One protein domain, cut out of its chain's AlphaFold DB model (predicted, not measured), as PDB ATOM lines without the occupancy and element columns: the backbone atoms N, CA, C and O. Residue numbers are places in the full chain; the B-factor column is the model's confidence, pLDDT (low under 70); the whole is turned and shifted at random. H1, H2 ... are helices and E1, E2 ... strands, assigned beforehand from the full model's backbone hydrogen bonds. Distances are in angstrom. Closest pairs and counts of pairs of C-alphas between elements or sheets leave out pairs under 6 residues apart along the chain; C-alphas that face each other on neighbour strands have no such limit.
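What this domain is: This is residues 13 to 80 of the 172 residues of an uncharacterized protein of Paracoccus alkanivorans (UniProt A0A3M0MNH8). A two-stranded hairpin, E1 and E2, and a long helix, H1, make a loose V that meets near the hairpin's turn, with residues 20 to 31 of H1 near the strands. The short helix H2 follows at the far end of H1, and a long loop, residues 39 to 59, leads from there back to E1, its residues 51 to 57 sticking out free. The printed part has 68 residues, with the named elements H1, H2, E1, E2 in that order; the sheet, E1 - E2, is antiparallel and the class is mixed, helices and strands. The whole is loose, with a radius of gyration of the C-alphas of 13.8 A, and elongated, spanning 42 by 24 by 16 A.

How they stand to each other: Look first at E1, residues 60 to 66, and E2, residues 73 to 79, a hairpin of antiparallel neighbours whose directions stand at 161 degrees. You will find N 63 and O 76 within hydrogen-bond range at 2.8 A, and N 74 and O 65 at 2.9 A. Next look at H1, residues 17 to 33: it has 5 pairs of C-alphas within 8 A of E1, the closest being those of Phe 24 and Leu 66, 7.2 A apart. With E2 it has 1 such pair, the C-alphas of Phe 24 and Ile 73, 6.6 A apart. H2, residues 35 to 38, is close to H1 but not clearly touching; their closest C-alphas, those of Ile 31 and Tyr 38, are 7.7 A apart. H2 and E2 are apart. In H1 every O i to N i+4 pair is within hydrogen-bond range; H2, with four residues, is too short for such a pair, and its one O i to N i+3 pair is not within range.

Where its parts are: Find C-alpha 60 at (182.063, 31.172, 35.234); from there E1 runs 20.2 A to C-alpha 66. E2 runs 20.0 A from C-alpha 73 to C-alpha 79 at (182.831, 30.274, 31.215). H1 begins at C-alpha 17, (169.942, 2.834, 41.859), and runs 24.3 A to C-alpha 33. H2 measures 5.1 A from C-alpha 35 to C-alpha 38.

The domain as a whole: The two C-alphas farthest apart, those of Arg 17 and Pro 54, are 41.9 A apart. The link from H1 to H2 is tight, that from E1 to E2 is short, and that from H2 to E1, with 21 residues, is long. The printed part has no cut. In the B-factor column the mean pLDDT of the printed part of this model is 90.1, and no printed residue is under 70.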
ATOM      1  N   ALA A  13     177.495   8.277  39.364       87.75
ATOM      2  CA  ALA A  13     177.413   7.136  38.455       87.75
ATOM      3  C   ALA A  13     177.666   5.783  39.152       87.75
ATOM      4  O   ALA A  13     177.113   4.765  38.745       87.75
ATOM      5  N   SER A  14     178.438   5.768  40.243       90.44
ATOM      6  CA  SER A  14     178.767   4.566  41.021       90.44
ATOM      7  C   SER A  14     177.824   4.313  42.207       90.44
ATOM      8  O   SER A  14     178.013   3.352  42.957       90.44
ATOM      9  N   LEU A  15     176.826   5.173  42.433       90.56
ATOM     10  CA  LEU A  15     175.827   4.968  43.481       90.56
ATOM     11  C   LEU A  15     174.867   3.821  43.124       90.56
ATOM     12  O   LEU A  15     174.613   3.519  41.963       90.56
ATOM     13  N   SER A  16     174.265   3.201  44.144       92.25
ATOM     14  CA  SER A  16     173.162   2.263  43.913       92.25
ATOM     15  C   SER A  16     171.959   2.986  43.298       92.25
ATOM     16  O   SER A  16     171.726   4.161  43.580       92.25
ATOM     17  N   ARG A  17     171.132   2.267  42.528       90.44
ATOM     18  CA  ARG A  17     169.942   2.834  41.859       90.44
ATOM     19  C   ARG A  17     169.022   3.621  42.800       90.44
ATOM     20  O   ARG A  17     168.506   4.667  42.422       90.44
ATOM     21  N   HIS A  18     168.837   3.136  44.029       91.62
ATOM     22  CA  HIS A  18     168.059   3.838  45.056       91.62
ATOM     23  C   HIS A  18     168.696   5.191  45.396       91.62
ATOM     24  O   HIS A  18     168.032   6.219  45.341       91.62
ATOM     25  N   ARG A  19     170.004   5.214  45.677       91.94
ATOM     26  CA  ARG A  19     170.725   6.445  46.032       91.94
ATOM     27  C   ARG A  19     170.813   7.437  44.873       91.94
ATOM     28  O   ARG A  19     170.770   8.638  45.120       91.94
ATOM     29  N   GLN A  20     170.912   6.953  43.634       93.19
ATOM     30  CA  GLN A  20     170.821   7.801  42.441       93.19
ATOM     31  C   GLN A  20     169.455   8.482  42.366       93.19
ATOM     32  O   GLN A  20     169.389   9.702  42.234       93.19
ATOM     33  N   ARG A  21     168.367   7.719  42.545       92.81
ATOM     34  CA  ARG A  21     167.005   8.268  42.568       92.81
ATOM     35  C   ARG A  21     166.807   9.276  43.701       92.81
ATOM     36  O   ARG A  21     166.214  10.322  43.471       92.81
ATOM     37  N   ASP A  22     167.347   9.017  44.889       93.75
ATOM     38  CA  ASP A  22     167.286   9.971  46.002       93.75
ATOM     39  C   ASP A  22     168.002  11.284  45.677       93.75
ATOM     40  O   ASP A  22     167.477  12.362  45.951       93.75
ATOM     41  N   ALA A  23     169.205  11.213  45.100       93.25
ATOM     42  CA  ALA A  23     169.948  12.396  44.675       93.25
ATOM     43  C   ALA A  23     169.216  13.155  43.555       93.25
ATOM     44  O   ALA A  23     169.099  14.376  43.639       93.25
ATOM     45  N   PHE A  24     168.644  12.443  42.578       95.62
ATOM     46  CA  PHE A  24     167.811  13.021  41.523       95.62
ATOM     47  C   PHE A  24     166.612  13.779  42.110       95.62
ATOM     48  O   PHE A  24     166.398  14.949  41.804       95.62
ATOM     49  N   VAL A  25     165.861  13.150  43.020       95.00
ATOM     50  CA  VAL A  25     164.697  13.764  43.676       95.00
ATOM     51  C   VAL A  25     165.111  14.970  44.523       95.00
ATOM     52  O   VAL A  25     164.445  16.003  44.483       95.00
ATOM     53  N   LYS A  26     166.227  14.891  45.257       95.25
ATOM     54  CA  LYS A  26     166.763  16.033  46.018       95.25
ATOM     55  C   LYS A  26     167.093  17.216  45.113       95.25
ATOM     56  O   LYS A  26     166.731  18.342  45.450       95.25
ATOM     57  N   LEU A  27     167.750  16.967  43.980       95.88
ATOM     58  CA  LEU A  27     168.054  18.013  43.010       95.88
ATOM     59  C   LEU A  27     166.772  18.567  42.377       95.88
ATOM     60  O   LEU A  27     166.635  19.779  42.299       95.88
ATOM     61  N   ARG A  28     165.781  17.728  42.048       95.69
ATOM     62  CA  ARG A  28     164.464  18.181  41.563       95.69
ATOM     63  C   ARG A  28     163.801  19.160  42.526       95.69
ATOM     64  O   ARG A  28     163.365  20.228  42.113       95.69
ATOM     65  N   TRP A  29     163.759  18.826  43.814       96.69
ATOM     66  CA  TRP A  29     163.210  19.729  44.830       96.69
ATOM     67  C   TRP A  29     164.022  21.011  44.974       96.69
ATOM     68  O   TRP A  29     163.453  22.067  45.238       96.69
ATOM     69  N   LYS A  30     165.344  20.939  44.793       95.75
ATOM     70  CA  LYS A  30     166.201  22.124  44.770       95.75
ATOM     71  C   LYS A  30     165.877  23.020  43.571       95.75
ATOM     72  O   LYS A  30     165.632  24.194  43.786       95.75
ATOM     73  N   ILE A  31     165.772  22.466  42.364       96.31
ATOM     74  CA  ILE A  31     165.391  23.204  41.149       96.31
ATOM     75  C   ILE A  31     164.035  23.895  41.328       96.31
ATOM     76  O   ILE A  31     163.897  25.069  41.007       96.31
ATOM     77  N   LEU A  32     163.045  23.199  41.895       96.00
ATOM     78  CA  LEU A  32     161.729  23.788  42.163       96.00
ATOM     79  C   LEU A  32     161.789  24.929  43.185       96.00
ATOM     80  O   LEU A  32     161.107  25.935  43.021       96.00
ATOM     81  N   ARG A  33     162.599  24.786  44.237       95.44
ATOM     82  CA  ARG A  33     162.804  25.841  45.238       95.44
ATOM     83  C   ARG A  33     163.544  27.046  44.660       95.44
ATOM     84  O   ARG A  33     163.199  28.171  45.000       95.44
ATOM     85  N   ASP A  34     164.521  26.808  43.794       93.94
ATOM     86  CA  ASP A  34     165.330  27.851  43.167       93.94
ATOM     87  C   ASP A  34     164.645  28.437  41.917       93.94
ATOM     88  O   ASP A  34     165.196  29.322  41.266       93.94
ATOM     89  N   ALA A  35     163.432  27.983  41.573       94.56
ATOM     90  CA  ALA A  35     162.694  28.427  40.395       94.56
ATOM     91  C   ALA A  35     162.488  29.952  40.299       94.56
ATOM     92  O   ALA A  35     162.594  30.466  39.186       94.56
ATOM     93  N   PRO A  36     162.268  30.705  41.400       92.62
ATOM     94  CA  PRO A  36     162.204  32.166  41.333       92.62
ATOM     95  C   PRO A  36     163.499  32.831  40.842       92.62
ATOM     96  O   PRO A  36     163.450  33.961  40.373       92.62
ATOM     97  N   ILE A  37     164.641  32.147  40.965       90.25
ATOM     98  CA  ILE A  37     165.968  32.654  40.594       90.25
ATOM     99  C   ILE A  37     166.382  32.102  39.222       90.25
ATOM    100  O   ILE A  37     166.841  32.843  38.363       90.25
ATOM    101  N   TYR A  38     166.197  30.797  38.999       91.00
ATOM    102  CA  TYR A  38     166.730  30.073  37.834       91.00
ATOM    103  C   TYR A  38     165.660  29.573  36.851       91.00
ATOM    104  O   TYR A  38     165.940  28.753  35.977       91.00
ATOM    105  N   GLY A  39     164.406  30.004  37.003       91.50
ATOM    106  CA  GLY A  39     163.312  29.667  36.084       91.50
ATOM    107  C   GLY A  39     162.851  28.204  36.125       91.50
ATOM    108  O   GLY A  39     162.025  27.799  35.313       91.50
ATOM    109  N   GLY A  40     163.362  27.394  37.059       93.62
ATOM    110  CA  GLY A  40     162.898  26.022  37.306       93.62
ATOM    111  C   GLY A  40     163.426  24.961  36.333       93.62
ATOM    112  O   GLY A  40     162.942  23.831  36.362       93.62
ATOM    113  N   LEU A  41     164.413  25.294  35.495       92.69
ATOM    114  CA  LEU A  41     165.050  24.348  34.564       92.69
ATOM    115  C   LEU A  41     166.336  23.736  35.128       92.69
ATOM    116  O   LEU A  41     166.683  22.595  34.822       92.69
ATOM    117  N   PHE A  42     167.035  24.488  35.972       95.25
ATOM    118  CA  PHE A  42     168.289  24.081  36.581       95.25
ATOM    119  C   PHE A  42     168.429  24.679  37.982       95.25
ATOM    120  O   PHE A  42     167.613  25.479  38.439       95.25
ATOM    121  N   SER A  43     169.479  24.260  38.678       95.50
ATOM    122  CA  SER A  43     169.944  24.876  39.917       95.50
ATOM    123  C   SER A  43     171.465  25.003  39.866       95.50
ATOM    124  O   SER A  43     172.128  24.292  39.114       95.50
ATOM    125  N   SER A  44     172.027  25.894  40.676       92.94
ATOM    126  CA  SER A  44     173.472  26.053  40.833       92.94
ATOM    127  C   SER A  44     173.867  26.072  42.307       92.94
ATOM    128  O   SER A  44     173.034  26.251  43.200       92.94
ATOM    129  N   HIS A  45     175.142  25.819  42.581       88.25
ATOM    130  CA  HIS A  45     175.756  26.138  43.871       88.25
ATOM    131  C   HIS A  45     176.329  27.559  43.905       88.25
ATOM    132  O   HIS A  45     176.651  28.049  44.984       88.25
ATOM    133  N   LEU A  46     176.438  28.199  42.743       85.69
ATOM    134  CA  LEU A  46     176.873  29.574  42.576       85.69
ATOM    135  C   LEU A  46     175.652  30.496  42.540       85.69
ATOM    136  O   LEU A  46     174.539  30.055  42.245       85.69
ATOM    137  N   VAL A  47     175.866  31.768  42.862       82.19
ATOM    138  CA  VAL A  47     174.854  32.822  42.763       82.19
ATOM    139  C   VAL A  47     175.166  33.639  41.517       82.19
ATOM    140  O   VAL A  47     176.291  34.101  41.346       82.19
ATOM    141  N   LEU A  48     174.182  33.765  40.626       73.06
ATOM    142  CA  LEU A  48     174.365  34.456  39.348       73.06
ATOM    143  C   LEU A  48     174.442  35.980  39.540       73.06
ATOM    144  O   LEU A  48     175.345  36.628  39.017       73.06
ATOM    145  N   ASP A  49     173.553  36.524  40.377       72.88
ATOM    146  CA  ASP A  49     173.325  37.965  40.525       72.88
ATOM    147  C   ASP A  49     173.786  38.498  41.892       72.88
ATOM    148  O   ASP A  49     173.019  39.082  42.659       72.88
ATOM    149  N   GLU A  50     175.058  38.299  42.237       77.50
ATOM    150  CA  GLU A  50     175.646  38.957  43.413       77.50
ATOM    151  C   GLU A  50     175.943  40.426  43.081       77.50
ATOM    152  O   GLU A  50     177.003  40.714  42.525       77.50
ATOM    153  N   SER A  51     175.016  41.349  43.378       73.56
ATOM    154  CA  SER A  51     175.071  42.773  42.975       73.56
ATOM    155  C   SER A  51     176.396  43.471  43.289       73.56
ATOM    156  O   SER A  51     176.863  44.271  42.482       73.56
ATOM    157  N   ASP A  52     177.024  43.113  44.407       84.12
ATOM    158  CA  ASP A  52     178.229  43.770  44.926       84.12
ATOM    159  C   ASP A  52     179.526  43.082  44.473       84.12
ATOM    160  O   ASP A  52     180.632  43.497  44.830       84.12
ATOM    161  N   ARG A  53     179.412  41.999  43.695       80.75
ATOM    162  CA  ARG A  53     180.555  41.203  43.258       80.75
ATOM    163  C   ARG A  53     181.180  41.806  41.996       80.75
ATOM    164  O   ARG A  53     180.470  41.963  41.002       80.75
ATOM    165  N   PRO A  54     182.500  42.082  41.985       83.12
ATOM    166  CA  PRO A  54     183.176  42.576  40.792       83.12
ATOM    167  C   PRO A  54     183.026  41.622  39.605       83.12
ATOM    168  O   PRO A  54     183.087  40.401  39.776       83.12
ATOM    169  N   ASP A  55     182.932  42.177  38.395       80.06
ATOM    170  CA  ASP A  55     182.758  41.397  37.162       80.06
ATOM    171  C   ASP A  55     183.865  40.361  36.954       80.06
ATOM    172  O   ASP A  55     183.603  39.281  36.431       80.06
ATOM    173  N   ALA A  56     185.079  40.625  37.450       79.19
ATOM    174  CA  ALA A  56     186.198  39.682  37.434       79.19
ATOM    175  C   ALA A  56     185.879  38.328  38.097       79.19
ATOM    176  O   ALA A  56     186.519  37.328  37.788       79.19
ATOM    177  N   TYR A  57     184.875  38.264  38.973       77.00
ATOM    178  CA  TYR A  57     184.432  37.020  39.596       77.00
ATOM    179  C   TYR A  57     183.159  36.425  38.973       77.00
ATOM    180  O   TYR A  57     182.782  35.313  39.337       77.00
ATOM    181  N   ARG A  58     182.512  37.121  38.029       83.75
ATOM    182  CA  ARG A  58     181.328  36.661  37.272       83.75
ATOM    183  C   ARG A  58     181.729  36.016  35.942       83.75
ATOM    184  O   ARG A  58     181.172  36.295  34.887       83.75
ATOM    185  N   GLN A  59     182.777  35.206  35.991       89.06
ATOM    186  CA  GLN A  59     183.482  34.717  34.807       89.06
ATOM    187  C   GLN A  59     183.179  33.244  34.491       89.06
ATOM    188  O   GLN A  59     183.542  32.744  33.428       89.06
ATOM    189  N   TRP A  60     182.486  32.555  35.397       91.00
ATOM    190  CA  TRP A  60     182.063  31.172  35.234       91.00
ATOM    191  C   TRP A  60     180.788  30.892  36.027       91.00
ATOM    192  O   TRP A  60     180.503  31.564  37.020       91.00
ATOM    193  N   PHE A  61     180.017  29.909  35.574       91.81
ATOM    194  CA  PHE A  61     178.789  29.488  36.219       91.81
ATOM    195  C   PHE A  61     178.526  28.000  35.990       91.81
ATOM    196  O   PHE A  61     178.516  27.529  34.852       91.81
ATOM    197  N   ASP A  62     178.269  27.272  37.072       93.25
ATOM    198  CA  ASP A  62     177.944  25.853  37.029       93.25
ATOM    199  C   ASP A  62     176.435  25.655  37.028       93.25
ATOM    200  O   ASP A  62     175.702  26.256  37.812       93.25
ATOM    201  N   VAL A  63     175.967  24.756  36.183       95.00
ATOM    202  CA  VAL A  63     174.560  24.436  35.992       95.00
ATOM    203  C   VAL A  63     174.366  22.965  36.315       95.00
ATOM    204  O   VAL A  63     175.086  22.119  35.795       95.00
ATOM    205  N   LEU A  64     173.381  22.650  37.155       95.00
ATOM    206  CA  LEU A  64     172.920  21.291  37.424       95.00
ATOM    207  C   LEU A  64     171.485  21.141  36.931       95.00
ATOM    208  O   LEU A  64     170.596  21.871  37.375       95.00
ATOM    209  N   PHE A  65     171.246  20.168  36.060       95.06
ATOM    210  CA  PHE A  65     169.930  19.914  35.485       95.06
ATOM    211  C   PHE A  65     169.648  18.415  35.378       95.06
ATOM    212  O   PHE A  65     170.533  17.563  35.471       95.06
ATOM    213  N   LEU A  66     168.367  18.088  35.267       95.00
ATOM    214  CA  LEU A  66     167.889  16.713  35.289       95.00
ATOM    215  C   LEU A  66     167.656  16.199  33.876       95.00
ATOM    216  O   LEU A  66     167.161  16.919  33.012       95.00
ATOM    217  N   SER A  67     167.975  14.926  33.669       91.00
ATOM    218  CA  SER A  67     167.533  14.185  32.493       91.00
ATOM    219  C   SER A  67     166.045  13.832  32.587       91.00
ATOM    220  O   SER A  67     165.448  13.825  33.666       91.00
ATOM    221  N   LEU A  68     165.460  13.468  31.446       88.69
ATOM    222  CA  LEU A  68     164.082  12.978  31.335       88.69
ATOM    223  C   LEU A  68     163.916  11.522  31.815       88.69
ATOM    224  O   LEU A  68     162.797  11.038  31.929       88.69
ATOM    225  N   ASP A  69     165.013  10.813  32.093       89.06
ATOM    226  CA  ASP A  69     165.019   9.394  32.485       89.06
ATOM    227  C   ASP A  69     164.819   9.142  33.996       89.06
ATOM    228  O   ASP A  69     164.936   8.003  34.461       89.06
ATOM    229  N   ASP A  70     164.551  10.197  34.775       83.00
ATOM    230  CA  ASP A  70     164.399  10.168  36.235       83.00
ATOM    231  C   ASP A  70     165.609   9.610  37.016       83.00
ATOM    232  O   ASP A  70     165.472   9.169  38.170       83.00
ATOM    233  N   ARG A  71     166.793   9.556  36.390       84.94
ATOM    234  CA  ARG A  71     167.980   8.900  36.964       84.94
ATOM    235  C   ARG A  71     169.297   9.586  36.664       84.94
ATOM    236  O   ARG A  71     170.209   9.442  37.470       84.94
ATOM    237  N   SER A  72     169.407  10.305  35.562       90.12
ATOM    238  CA  SER A  72     170.638  10.973  35.166       90.12
ATOM    239  C   SER A  72     170.592  12.436  35.582       90.12
ATOM    240  O   SER A  72     169.591  13.136  35.404       90.12
ATOM    241  N   ILE A  73     171.695  12.887  36.166       93.06
ATOM    242  CA  ILE A  73     171.947  14.288  36.480       93.06
ATOM    243  C   ILE A  73     173.038  14.745  35.528       93.06
ATOM    244  O   ILE A  73     174.076  14.094  35.433       93.06
ATOM    245  N   TRP A  74     172.789  15.857  34.854       92.00
ATOM    246  CA  TRP A  74     173.760  16.522  34.007       92.00
ATOM    247  C   TRP A  74     174.288  17.758  34.718       92.00
ATOM    248  O   TRP A  74     173.570  18.425  35.472       92.00
ATOM    249  N   ASN A  75     175.549  18.065  34.451       93.00
ATOM    250  CA  ASN A  75     176.146  19.332  34.808       93.00
ATOM    251  C   ASN A  75     176.785  19.968  33.577       93.00
ATOM    252  O   ASN A  75     177.222  19.274  32.661       93.00
ATOM    253  N   ALA A  76     176.835  21.289  33.570       94.00
ATOM    254  CA  ALA A  76     177.586  22.058  32.594       94.00
ATOM    255  C   ALA A  76     178.251  23.230  33.308       94.00
ATOM    256  O   ALA A  76     177.647  23.825  34.198       94.00
ATOM    257  N   SER A  77     179.467  23.566  32.902       93.56
ATOM    258  CA  SER A  77     180.149  24.775  33.353       93.56
ATOM    259  C   SER A  77     180.235  25.732  32.176       93.56
ATOM    260  O   SER A  77     180.771  25.394  31.121       93.56
ATOM    261  N   ILE A  78     179.680  26.921  32.352       92.31
ATOM    262  CA  ILE A  78     179.745  28.009  31.384       92.31
ATOM    263  C   ILE A  78     180.858  28.935  31.845       92.31
ATOM    264  O   ILE A  78     180.916  29.295  33.014       92.31
ATOM    265  N   THR A  79     181.738  29.334  30.939       92.81
ATOM    266  CA  THR A  79     182.831  30.274  31.215       92.81
ATOM    267  C   THR A  79     182.794  31.390  30.190       92.81
ATOM    268  O   THR A  79     182.508  31.133  29.021       92.81
ATOM    269  N   THR A  80     183.110  32.614  30.589       92.38
ATOM    270  CA  THR A  80     183.213  33.736  29.653       92.38
ATOM    271  C   THR A  80     184.429  33.577  28.738       92.38
ATOM    272  O   THR A  80     185.426  32.936  29.087       92.38
TER     273      THR A  80